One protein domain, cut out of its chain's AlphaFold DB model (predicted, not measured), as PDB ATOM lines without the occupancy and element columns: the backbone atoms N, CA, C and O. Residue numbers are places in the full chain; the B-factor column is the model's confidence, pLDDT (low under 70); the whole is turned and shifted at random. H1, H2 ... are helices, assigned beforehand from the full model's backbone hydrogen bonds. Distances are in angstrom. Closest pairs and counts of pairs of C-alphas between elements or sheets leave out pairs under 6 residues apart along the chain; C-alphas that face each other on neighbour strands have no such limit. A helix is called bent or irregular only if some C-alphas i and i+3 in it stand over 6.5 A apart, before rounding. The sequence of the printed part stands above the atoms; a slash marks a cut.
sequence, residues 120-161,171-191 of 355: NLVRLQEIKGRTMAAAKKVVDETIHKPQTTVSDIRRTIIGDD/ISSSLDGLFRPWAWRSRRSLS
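What this domain is: This is residues 120 to 161 and 171 to 191 of the 355 residues of an uncharacterized protein of Aphis glycines (UniProt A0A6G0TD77). Look for a lopsided, open V: one long helix, H1, makes the longest axis, and a shorter bent helix, H2, starts near its far end and folds back beside it with a gap between. The two come near each other only where H1 ends and H2 begins, and of the 12 residues between them in the chain 9, residues 162 to 170, are not printed. The printed part has 63 residues, with two named helices, H1 then H2, and no named strand; the class is all helix. It is extended, with a radius of gyration of the C-alphas of 18.6 A, a rod spanning 60 by 26 by 11 A.

How they stand to each other: Start from H1, residues 120 to 158, where 34 of 35 O i to N i+4 pairs are within hydrogen-bond range. Next look at H2, residues 171 to 191, assigned as one helix by its hydrogen bonds but bent: C-alphas 178 and 181 are 6.6 A apart. Its arms, H2a, residues 171 to 178, and H2b, residues 181 to 191, stand at a steep tilt of 41 degrees, and in both every O i to N i+4 pair is within range. H1 and H2a are close but not clearly touching; their closest C-alphas, of Ile 158 and Ser 172, are 7.4 A apart. They run opposite ways at a steep tilt of 36 degrees, only just past shallow. H1 and H2b are apart.

Where its parts are: Find C-alpha 120 at (17.432, 11.564, -13.850); from there H1 runs 56.0 A to C-alpha 158 at (15.280, 64.558, -31.949). H2a covers 11.2 A, and H2b covers 15.9 A to C-alpha 191 at (23.651, 36.879, -39.105).

The domain as a whole: The C-alphas of Asn 120 and Ile 171 are the two farthest apart, 60.4 A. Residues 162 to 170 are not printed, and C-alphas 161 and 171 are 16.1 A apart across this cut. Residues 120 to 153 and 176 to 191 stand free. Confidence is low, with pLDDT under 70, at residues 157 to 161 and 171 to 191.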
ATOM      1  N   ASN A 120      16.305  10.627 -13.839       81.44
ATOM      2  CA  ASN A 120      17.432  11.564 -13.850       81.44
ATOM      3  C   ASN A 120      17.550  12.322 -15.178       81.44
ATOM      4  O   ASN A 120      17.876  13.509 -15.176       81.44
ATOM      5  N   LEU A 121      17.240  11.667 -16.302       82.81
ATOM      6  CA  LEU A 121      17.279  12.298 -17.624       82.81
ATOM      7  C   LEU A 121      16.174  13.353 -17.762       82.81
ATOM      8  O   LEU A 121      16.438  14.469 -18.207       82.81
ATOM      9  N   VAL A 122      14.964  13.023 -17.299       86.94
ATOM     10  CA  VAL A 122      13.813  13.938 -17.295       86.94
ATOM     11  C   VAL A 122      14.107  15.168 -16.432       86.94
ATOM     12  O   VAL A 122      13.936  16.296 -16.894       86.94
ATOM     13  N   ARG A 123      14.654  14.977 -15.222       84.31
ATOM     14  CA  ARG A 123      15.056  16.094 -14.348       84.31
ATOM     15  C   ARG A 123      16.157  16.956 -14.961       84.31
ATOM     16  O   ARG A 123      16.110  18.177 -14.842       84.31
ATOM     17  N   LEU A 124      17.135  16.357 -15.641       89.44
ATOM     18  CA  LEU A 124      18.205  17.110 -16.299       89.44
ATOM     19  C   LEU A 124      17.675  17.948 -17.471       89.44
ATOM     20  O   LEU A 124      18.081  19.099 -17.648       89.44
ATOM     21  N   GLN A 125      16.756  17.392 -18.260       90.12
ATOM     22  CA  GLN A 125      16.128  18.097 -19.374       90.12
ATOM     23  C   GLN A 125      15.244  19.251 -18.885       90.12
ATOM     24  O   GLN A 125      15.276  20.336 -19.469       90.12
ATOM     25  N   GLU A 126      14.533  19.061 -17.774       91.00
ATOM     26  CA  GLU A 126      13.752  20.111 -17.121       91.00
ATOM     27  C   GLU A 126      14.642  21.252 -16.603       91.00
ATOM     28  O   GLU A 126      14.364  22.426 -16.862       91.00
ATOM     29  N   ILE A 127      15.764  20.926 -15.947       91.06
ATOM     30  CA  ILE A 127      16.746  21.922 -15.492       91.06
ATOM     31  C   ILE A 127      17.299  22.709 -16.685       91.06
ATOM     32  O   ILE A 127      17.325  23.939 -16.650       91.06
ATOM     33  N   LYS A 128      17.661  22.026 -17.779       92.25
ATOM     34  CA  LYS A 128      18.140  22.678 -19.007       92.25
ATOM     35  C   LYS A 128      17.095  23.636 -19.589       92.25
ATOM     36  O   LYS A 128      17.453  24.740 -20.000       92.25
ATOM     37  N   GLY A 129      15.820  23.242 -19.598       93.94
ATOM     38  CA  GLY A 129      14.714  24.091 -20.047       93.94
ATOM     39  C   GLY A 129      14.575  25.361 -19.207       93.94
ATOM     40  O   GLY A 129      14.505  26.460 -19.758       93.94
ATOM     41  N   ARG A 130      14.632  25.230 -17.876       90.19
ATOM     42  CA  ARG A 130      14.549  26.369 -16.948       90.19
ATOM     43  C   ARG A 130      15.732  27.325 -17.096       90.19
ATOM     44  O   ARG A 130      15.525  28.532 -17.178       90.19
ATOM     45  N   THR A 131      16.959  26.811 -17.203       87.50
ATOM     46  CA  THR A 131      18.149  27.653 -17.411       87.50
ATOM     47  C   THR A 131      18.094  28.389 -18.750       87.50
ATOM     48  O   THR A 131      18.451  29.563 -18.817       87.50
ATOM     49  N   MET A 132      17.609  27.742 -19.815       90.06
ATOM     50  CA  MET A 132      17.486  28.380 -21.129       90.06
ATOM     51  C   MET A 132      16.401  29.467 -21.144       90.06
ATOM     52  O   MET A 132      16.611  30.524 -21.735       90.06
ATOM     53  N   ALA A 133      15.275  29.244 -20.459       90.50
ATOM     54  CA  ALA A 133      14.224  30.248 -20.300       90.50
ATOM     55  C   ALA A 133      14.705  31.461 -19.482       90.50
ATOM     56  O   ALA A 133      14.472  32.598 -19.889       90.50
ATOM     57  N   ALA A 134      15.436  31.230 -18.386       88.19
ATOM     58  CA  ALA A 134      16.033  32.298 -17.586       88.19
ATOM     59  C   ALA A 134      17.066  33.103 -18.392       88.19
ATOM     60  O   ALA A 134      17.009  34.328 -18.418       88.19
ATOM     61  N   ALA A 135      17.955  32.427 -19.128       81.38
ATOM     62  CA  ALA A 135      18.931  33.094 -19.988       81.38
ATOM     63  C   ALA A 135      18.257  33.926 -21.089       81.38
ATOM     64  O   ALA A 135      18.684  35.045 -21.357       81.38
ATOM     65  N   LYS A 136      17.178  33.413 -21.697       91.69
ATOM     66  CA  LYS A 136      16.391  34.168 -22.677       91.69
ATOM     67  C   LYS A 136      15.754  35.407 -22.044       91.69
ATOM     68  O   LYS A 136      15.883  36.481 -22.614       91.69
ATOM     69  N   LYS A 137      15.149  35.284 -20.858       92.81
ATOM     70  CA  LYS A 137      14.571  36.424 -20.129       92.81
ATOM     71  C   LYS A 137      15.623  37.498 -19.838       92.81
ATOM     72  O   LYS A 137      15.375  38.668 -20.096       92.81
ATOM     73  N   VAL A 138      16.808  37.101 -19.368       84.50
ATOM     74  CA  VAL A 138      17.919  38.034 -19.119       84.50
ATOM     75  C   VAL A 138      18.353  38.718 -20.413       84.50
ATOM     76  O   VAL A 138      18.572  39.921 -20.413       84.50
ATOM     77  N   VAL A 139      18.457  37.997 -21.529       81.88
ATOM     78  CA  VAL A 139      18.801  38.596 -22.828       81.88
ATOM     79  C   VAL A 139      17.717  39.564 -23.304       81.88
ATOM     80  O   VAL A 139      18.050  40.680 -23.694       81.88
ATOM     81  N   ASP A 140      16.444  39.174 -23.232       82.19
ATOM     82  CA  ASP A 140      15.329  40.026 -23.645       82.19
ATOM     83  C   ASP A 140      15.297  41.306 -22.793       82.19
ATOM     84  O   ASP A 140      15.203  42.408 -23.327       82.19
ATOM     85  N   GLU A 141      15.500  41.199 -21.480       83.38
ATOM     86  CA  GLU A 141      15.492  42.352 -20.582       83.38
ATOM     87  C   GLU A 141      16.763  43.212 -20.688       83.38
ATOM     88  O   GLU A 141      16.684  44.438 -20.687       83.38
ATOM     89  N   THR A 142      17.941  42.609 -20.858       76.94
ATOM     90  CA  THR A 142      19.220  43.344 -20.920       76.94
ATOM     91  C   THR A 142      19.492  43.933 -22.305       76.94
ATOM     92  O   THR A 142      20.270  44.872 -22.421       76.94
ATOM     93  N   ILE A 143      18.891  43.406 -23.377       78.50
ATOM     94  CA  ILE A 143      19.108  43.917 -24.741       78.50
ATOM     95  C   ILE A 143      17.934  44.773 -25.209       78.50
ATOM     96  O   ILE A 143      18.167  45.868 -25.726       78.50
ATOM     97  N   HIS A 144      16.686  44.329 -25.032       75.81
ATOM     98  CA  HIS A 144      15.545  45.078 -25.564       75.81
ATOM     99  C   HIS A 144      15.166  46.282 -24.697       75.81
ATOM    100  O   HIS A 144      14.787  47.318 -25.245       75.81
ATOM    101  N   LYS A 145      15.344  46.219 -23.371       80.44
ATOM    102  CA  LYS A 145      15.048  47.357 -22.479       80.44
ATOM    103  C   LYS A 145      15.998  48.539 -22.729       80.44
ATOM    104  O   LYS A 145      15.508  49.629 -22.986       80.44
ATOM    105  N   PRO A 146      17.332  48.365 -22.839       78.69
ATOM    106  CA  PRO A 146      18.200  49.493 -23.181       78.69
ATOM    107  C   PRO A 146      17.986  50.002 -24.604       78.69
ATOM    108  O   PRO A 146      18.122  51.193 -24.847       78.69
ATOM    109  N   GLN A 147      17.638  49.136 -25.562       72.69
ATOM    110  CA  GLN A 147      17.342  49.576 -26.931       72.69
ATOM    111  C   GLN A 147      16.079  50.435 -27.009       72.69
ATOM    112  O   GLN A 147      16.070  51.417 -27.754       72.69
ATOM    113  N   THR A 148      15.040  50.089 -26.247       80.56
ATOM    114  CA  THR A 148      13.822  50.905 -26.145       80.56
ATOM    115  C   THR A 148      14.131  52.230 -25.455       80.56
ATOM    116  O   THR A 148      13.882  53.270 -26.050       80.56
ATOM    117  N   THR A 149      14.852  52.223 -24.330       73.12
ATOM    118  CA  THR A 149      15.282  53.462 -23.654       73.12
ATOM    119  C   THR A 149      16.167  54.349 -24.536       73.12
ATOM    120  O   THR A 149      15.979  55.558 -24.582       73.12
ATOM    121  N   VAL A 150      17.118  53.784 -25.287       78.00
ATOM    122  CA  VAL A 150      17.956  54.549 -26.232       78.00
ATOM    123  C   VAL A 150      17.125  55.106 -27.388       78.00
ATOM    124  O   VAL A 150      17.419  56.195 -27.879       78.00
ATOM    125  N   SER A 151      16.096  54.381 -27.828       72.69
ATOM    126  CA  SER A 151      15.175  54.860 -28.862       72.69
ATOM    127  C   SER A 151      14.310  56.005 -28.338       72.69
ATOM    128  O   SER A 151      14.174  57.000 -29.039       72.69
ATOM    129  N   ASP A 152      13.837  55.931 -27.094       74.62
ATOM    130  CA  ASP A 152      13.075  56.999 -26.438       74.62
ATOM    131  C   ASP A 152      13.943  58.234 -26.158       74.62
ATOM    132  O   ASP A 152      13.518  59.363 -26.393       74.62
ATOM    133  N   ILE A 153      15.200  58.047 -25.742       71.56
ATOM    134  CA  ILE A 153      16.179  59.138 -25.606       71.56
ATOM    135  C   ILE A 153      16.456  59.776 -26.972       71.56
ATOM    136  O   ILE A 153      16.501  60.995 -27.099       71.56
ATOM    137  N   ARG A 154      16.611  58.975 -28.030       72.94
ATOM    138  CA  ARG A 154      16.755  59.509 -29.391       72.94
ATOM    139  C   ARG A 154      15.524  60.296 -29.807       72.94
ATOM    140  O   ARG A 154      15.681  61.372 -30.360       72.94
ATOM    141  N   ARG A 155      14.331  59.780 -29.532       73.12
ATOM    142  CA  ARG A 155      13.059  60.405 -29.889       73.12
ATOM    143  C   ARG A 155      12.844  61.725 -29.142       73.12
ATOM    144  O   ARG A 155      12.504  62.725 -29.756       73.12
ATOM    145  N   THR A 156      13.184  61.768 -27.855       70.75
ATOM    146  CA  THR A 156      13.142  62.996 -27.042       70.75
ATOM    147  C   THR A 156      14.203  64.023 -27.447       70.75
ATOM    148  O   THR A 156      13.901  65.210 -27.476       70.75
ATOM    149  N   ILE A 157      15.420  63.604 -27.815       67.25
ATOM    150  CA  ILE A 157      16.474  64.522 -28.297       67.25
ATOM    151  C   ILE A 157      16.167  65.050 -29.701       67.25
ATOM    152  O   ILE A 157      16.496  66.191 -30.021       67.25
ATOM    153  N   ILE A 158      15.587  64.211 -30.559       69.88
ATOM    154  CA  ILE A 158      15.280  64.558 -31.949       69.88
ATOM    155  C   ILE A 158      13.975  65.364 -32.042       69.88
ATOM    156  O   ILE A 158      13.784  66.046 -33.044       69.88
ATOM    157  N   GLY A 159      13.156  65.360 -30.983       62.34
ATOM    158  CA  GLY A 159      11.842  65.992 -30.942       62.34
ATOM    159  C   GLY A 159      10.867  65.243 -31.849       62.34
ATOM    160  O   GLY A 159      11.139  65.045 -33.028       62.34
ATOM    161  N   ASP A 160       9.732  64.795 -31.321       56.00
ATOM    162  CA  ASP A 160       8.613  64.380 -32.181       56.00
ATOM    163  C   ASP A 160       7.813  65.593 -32.694       56.00
ATOM    164  O   ASP A 160       7.106  65.470 -33.690       56.00
ATOM    165  N   ASP A 161       7.981  66.768 -32.075       52.75
ATOM    166  CA  ASP A 161       7.417  68.056 -32.506       52.75
ATOM    167  C   ASP A 161       8.293  68.700 -33.591       52.75
ATOM    168  O   ASP A 161       8.967  69.711 -33.384       52.75
ATOM    169  N   ILE A 171      23.098  68.869 -36.001       55.53
ATOM    170  CA  ILE A 171      23.312  67.873 -34.931       55.53
ATOM    171  C   ILE A 171      22.783  66.493 -35.359       55.53
ATOM    172  O   ILE A 171      23.448  65.476 -35.157       55.53
ATOM    173  N   SER A 172      21.642  66.467 -36.048       58.25
ATOM    174  CA  SER A 172      21.007  65.249 -36.564       58.25
ATOM    175  C   SER A 172      21.892  64.529 -37.591       58.25
ATOM    176  O   SER A 172      21.994  63.304 -37.568       58.25
ATOM    177  N   SER A 173      22.601  65.278 -38.450       57.00
ATOM    178  CA  SER A 173      23.490  64.698 -39.471       57.00
ATOM    179  C   SER A 173      24.744  64.039 -38.879       57.00
ATOM    180  O   SER A 173      25.172  62.981 -39.346       57.00
ATOM    181  N   SER A 174      25.298  64.621 -37.810       54.12
ATOM    182  CA  SER A 174      26.505  64.117 -37.149       54.12
ATOM    183  C   SER A 174      26.240  62.810 -36.407       54.12
ATOM    184  O   SER A 174      27.071  61.901 -36.429       54.12
ATOM    185  N   LEU A 175      25.064  62.682 -35.783       54.91
ATOM    186  CA  LEU A 175      24.661  61.437 -35.134       54.91
ATOM    187  C   LEU A 175      24.374  60.352 -36.180       54.91
ATOM    188  O   LEU A 175      24.873  59.236 -36.052       54.91
ATOM    189  N   ASP A 176      23.651  60.657 -37.260       59.22
ATOM    190  CA  ASP A 176      23.294  59.632 -38.251       59.22
ATOM    191  C   ASP A 176      24.527  59.035 -38.969       59.22
ATOM    192  O   ASP A 176      24.586  57.826 -39.223       59.22
ATOM    193  N   GLY A 177      25.573  59.844 -39.182       65.62
ATOM    194  CA  GLY A 177      26.872  59.383 -39.687       65.62
ATOM    195  C   GLY A 177      27.631  58.455 -38.729       65.62
ATOM    196  O   GLY A 177      28.305  57.527 -39.178       65.62
ATOM    197  N   LEU A 178      27.484  58.647 -37.414       59.06
ATOM    198  CA  LEU A 178      28.147  57.826 -36.396       59.06
ATOM    199  C   LEU A 178      27.457  56.464 -36.209       59.06
ATOM    200  O   LEU A 178      28.112  55.440 -36.004       59.06
ATOM    201  N   PHE A 179      26.124  56.434 -36.296       56.22
ATOM    202  CA  PHE A 179      25.337  55.236 -35.996       56.22
ATOM    203  C   PHE A 179      25.102  54.314 -37.203       56.22
ATOM    204  O   PHE A 179      24.951  53.103 -37.010       56.22
ATOM    205  N   ARG A 180      25.136  54.823 -38.445       66.38
ATOM    206  CA  ARG A 180      25.001  53.999 -39.666       66.38
ATOM    207  C   ARG A 180      26.034  52.865 -39.772       66.38
ATOM    208  O   ARG A 180      25.618  51.724 -39.998       66.38
ATOM    209  N   PRO A 181      27.346  53.102 -39.572       58.25
ATOM    210  CA  PRO A 181      28.347  52.035 -39.629       58.25
ATOM    211  C   PRO A 181      28.140  50.969 -38.544       58.25
ATOM    212  O   PRO A 181      28.344  49.777 -38.786       58.25
ATOM    213  N   TRP A 182      27.691  51.379 -37.353       57.56
ATOM    214  CA  TRP A 182      27.453  50.475 -36.228       57.56
ATOM    215  C   TRP A 182      26.206  49.604 -36.423       57.56
ATOM    216  O   TRP A 182      26.288  48.384 -36.262       57.56
ATOM    217  N   ALA A 183      25.082  50.186 -36.856       57.38
ATOM    218  CA  ALA A 183      23.848  49.445 -37.133       57.38
ATOM    219  C   ALA A 183      24.066  48.347 -38.190       57.38
ATOM    220  O   ALA A 183      23.549  47.232 -38.063       57.38
ATOM    221  N   TRP A 184      24.901  48.627 -39.195       60.59
ATOM    222  CA  TRP A 184      25.280  47.655 -40.220       60.59
ATOM    223  C   TRP A 184      26.182  46.538 -39.668       60.59
ATOM    224  O   TRP A 184      25.992  45.359 -39.983       60.59
ATOM    225  N   ARG A 185      27.130  46.879 -38.782       52.84
ATOM    226  CA  ARG A 185      28.072  45.924 -38.173       52.84
ATOM    227  C   ARG A 185      27.395  44.989 -37.165       52.84
ATOM    228  O   ARG A 185      27.642  43.786 -37.205       52.84
ATOM    229  N   SER A 186      26.488  45.501 -36.332       47.38
ATOM    230  CA  SER A 186      25.705  44.701 -35.377       47.38
ATOM    231  C   SER A 186      24.785  43.700 -36.085       47.38
ATOM    232  O   SER A 186      24.735  42.526 -35.713       47.38
ATOM    233  N   ARG A 187      24.129  44.120 -37.177       53.56
ATOM    234  CA  ARG A 187      23.239  43.255 -37.970       53.56
ATOM    235  C   ARG A 187      24.008  42.122 -38.679       53.56
ATOM    236  O   ARG A 187      23.520  40.994 -38.744       53.56
ATOM    237  N   ARG A 188      25.249  42.370 -39.128       50.31
ATOM    238  CA  ARG A 188      26.133  41.335 -39.711       50.31
ATOM    239  C   ARG A 188      26.617  40.312 -38.681       50.31
ATOM    240  O   ARG A 188      26.609  39.119 -38.986       50.31
ATOM    241  N   SER A 189      26.991  40.759 -37.480       47.66
ATOM    242  CA  SER A 189      27.471  39.891 -36.392       47.66
ATOM    243  C   SER A 189      26.400  38.915 -35.896       47.66
ATOM    244  O   SER A 189      26.716  37.766 -35.593       47.66
ATOM    245  N   LEU A 190      25.128  39.327 -35.897       49.47
ATOM    246  CA  LEU A 190      23.995  38.454 -35.574       49.47
ATOM    247  C   LEU A 190      23.693  37.437 -36.692       49.47
ATOM    248  O   LEU A 190      23.355  36.294 -36.398       49.47
ATOM    249  N   SER A 191      23.893  37.794 -37.969       49.28
ATOM    250  CA  SER A 191      23.651  36.879 -39.105       49.28
ATOM    251  C   SER A 191      24.706  35.772 -39.279       49.28
ATOM    252  O   SER A 191      24.441  34.760 -39.926       49.28
TER     253      SER A 191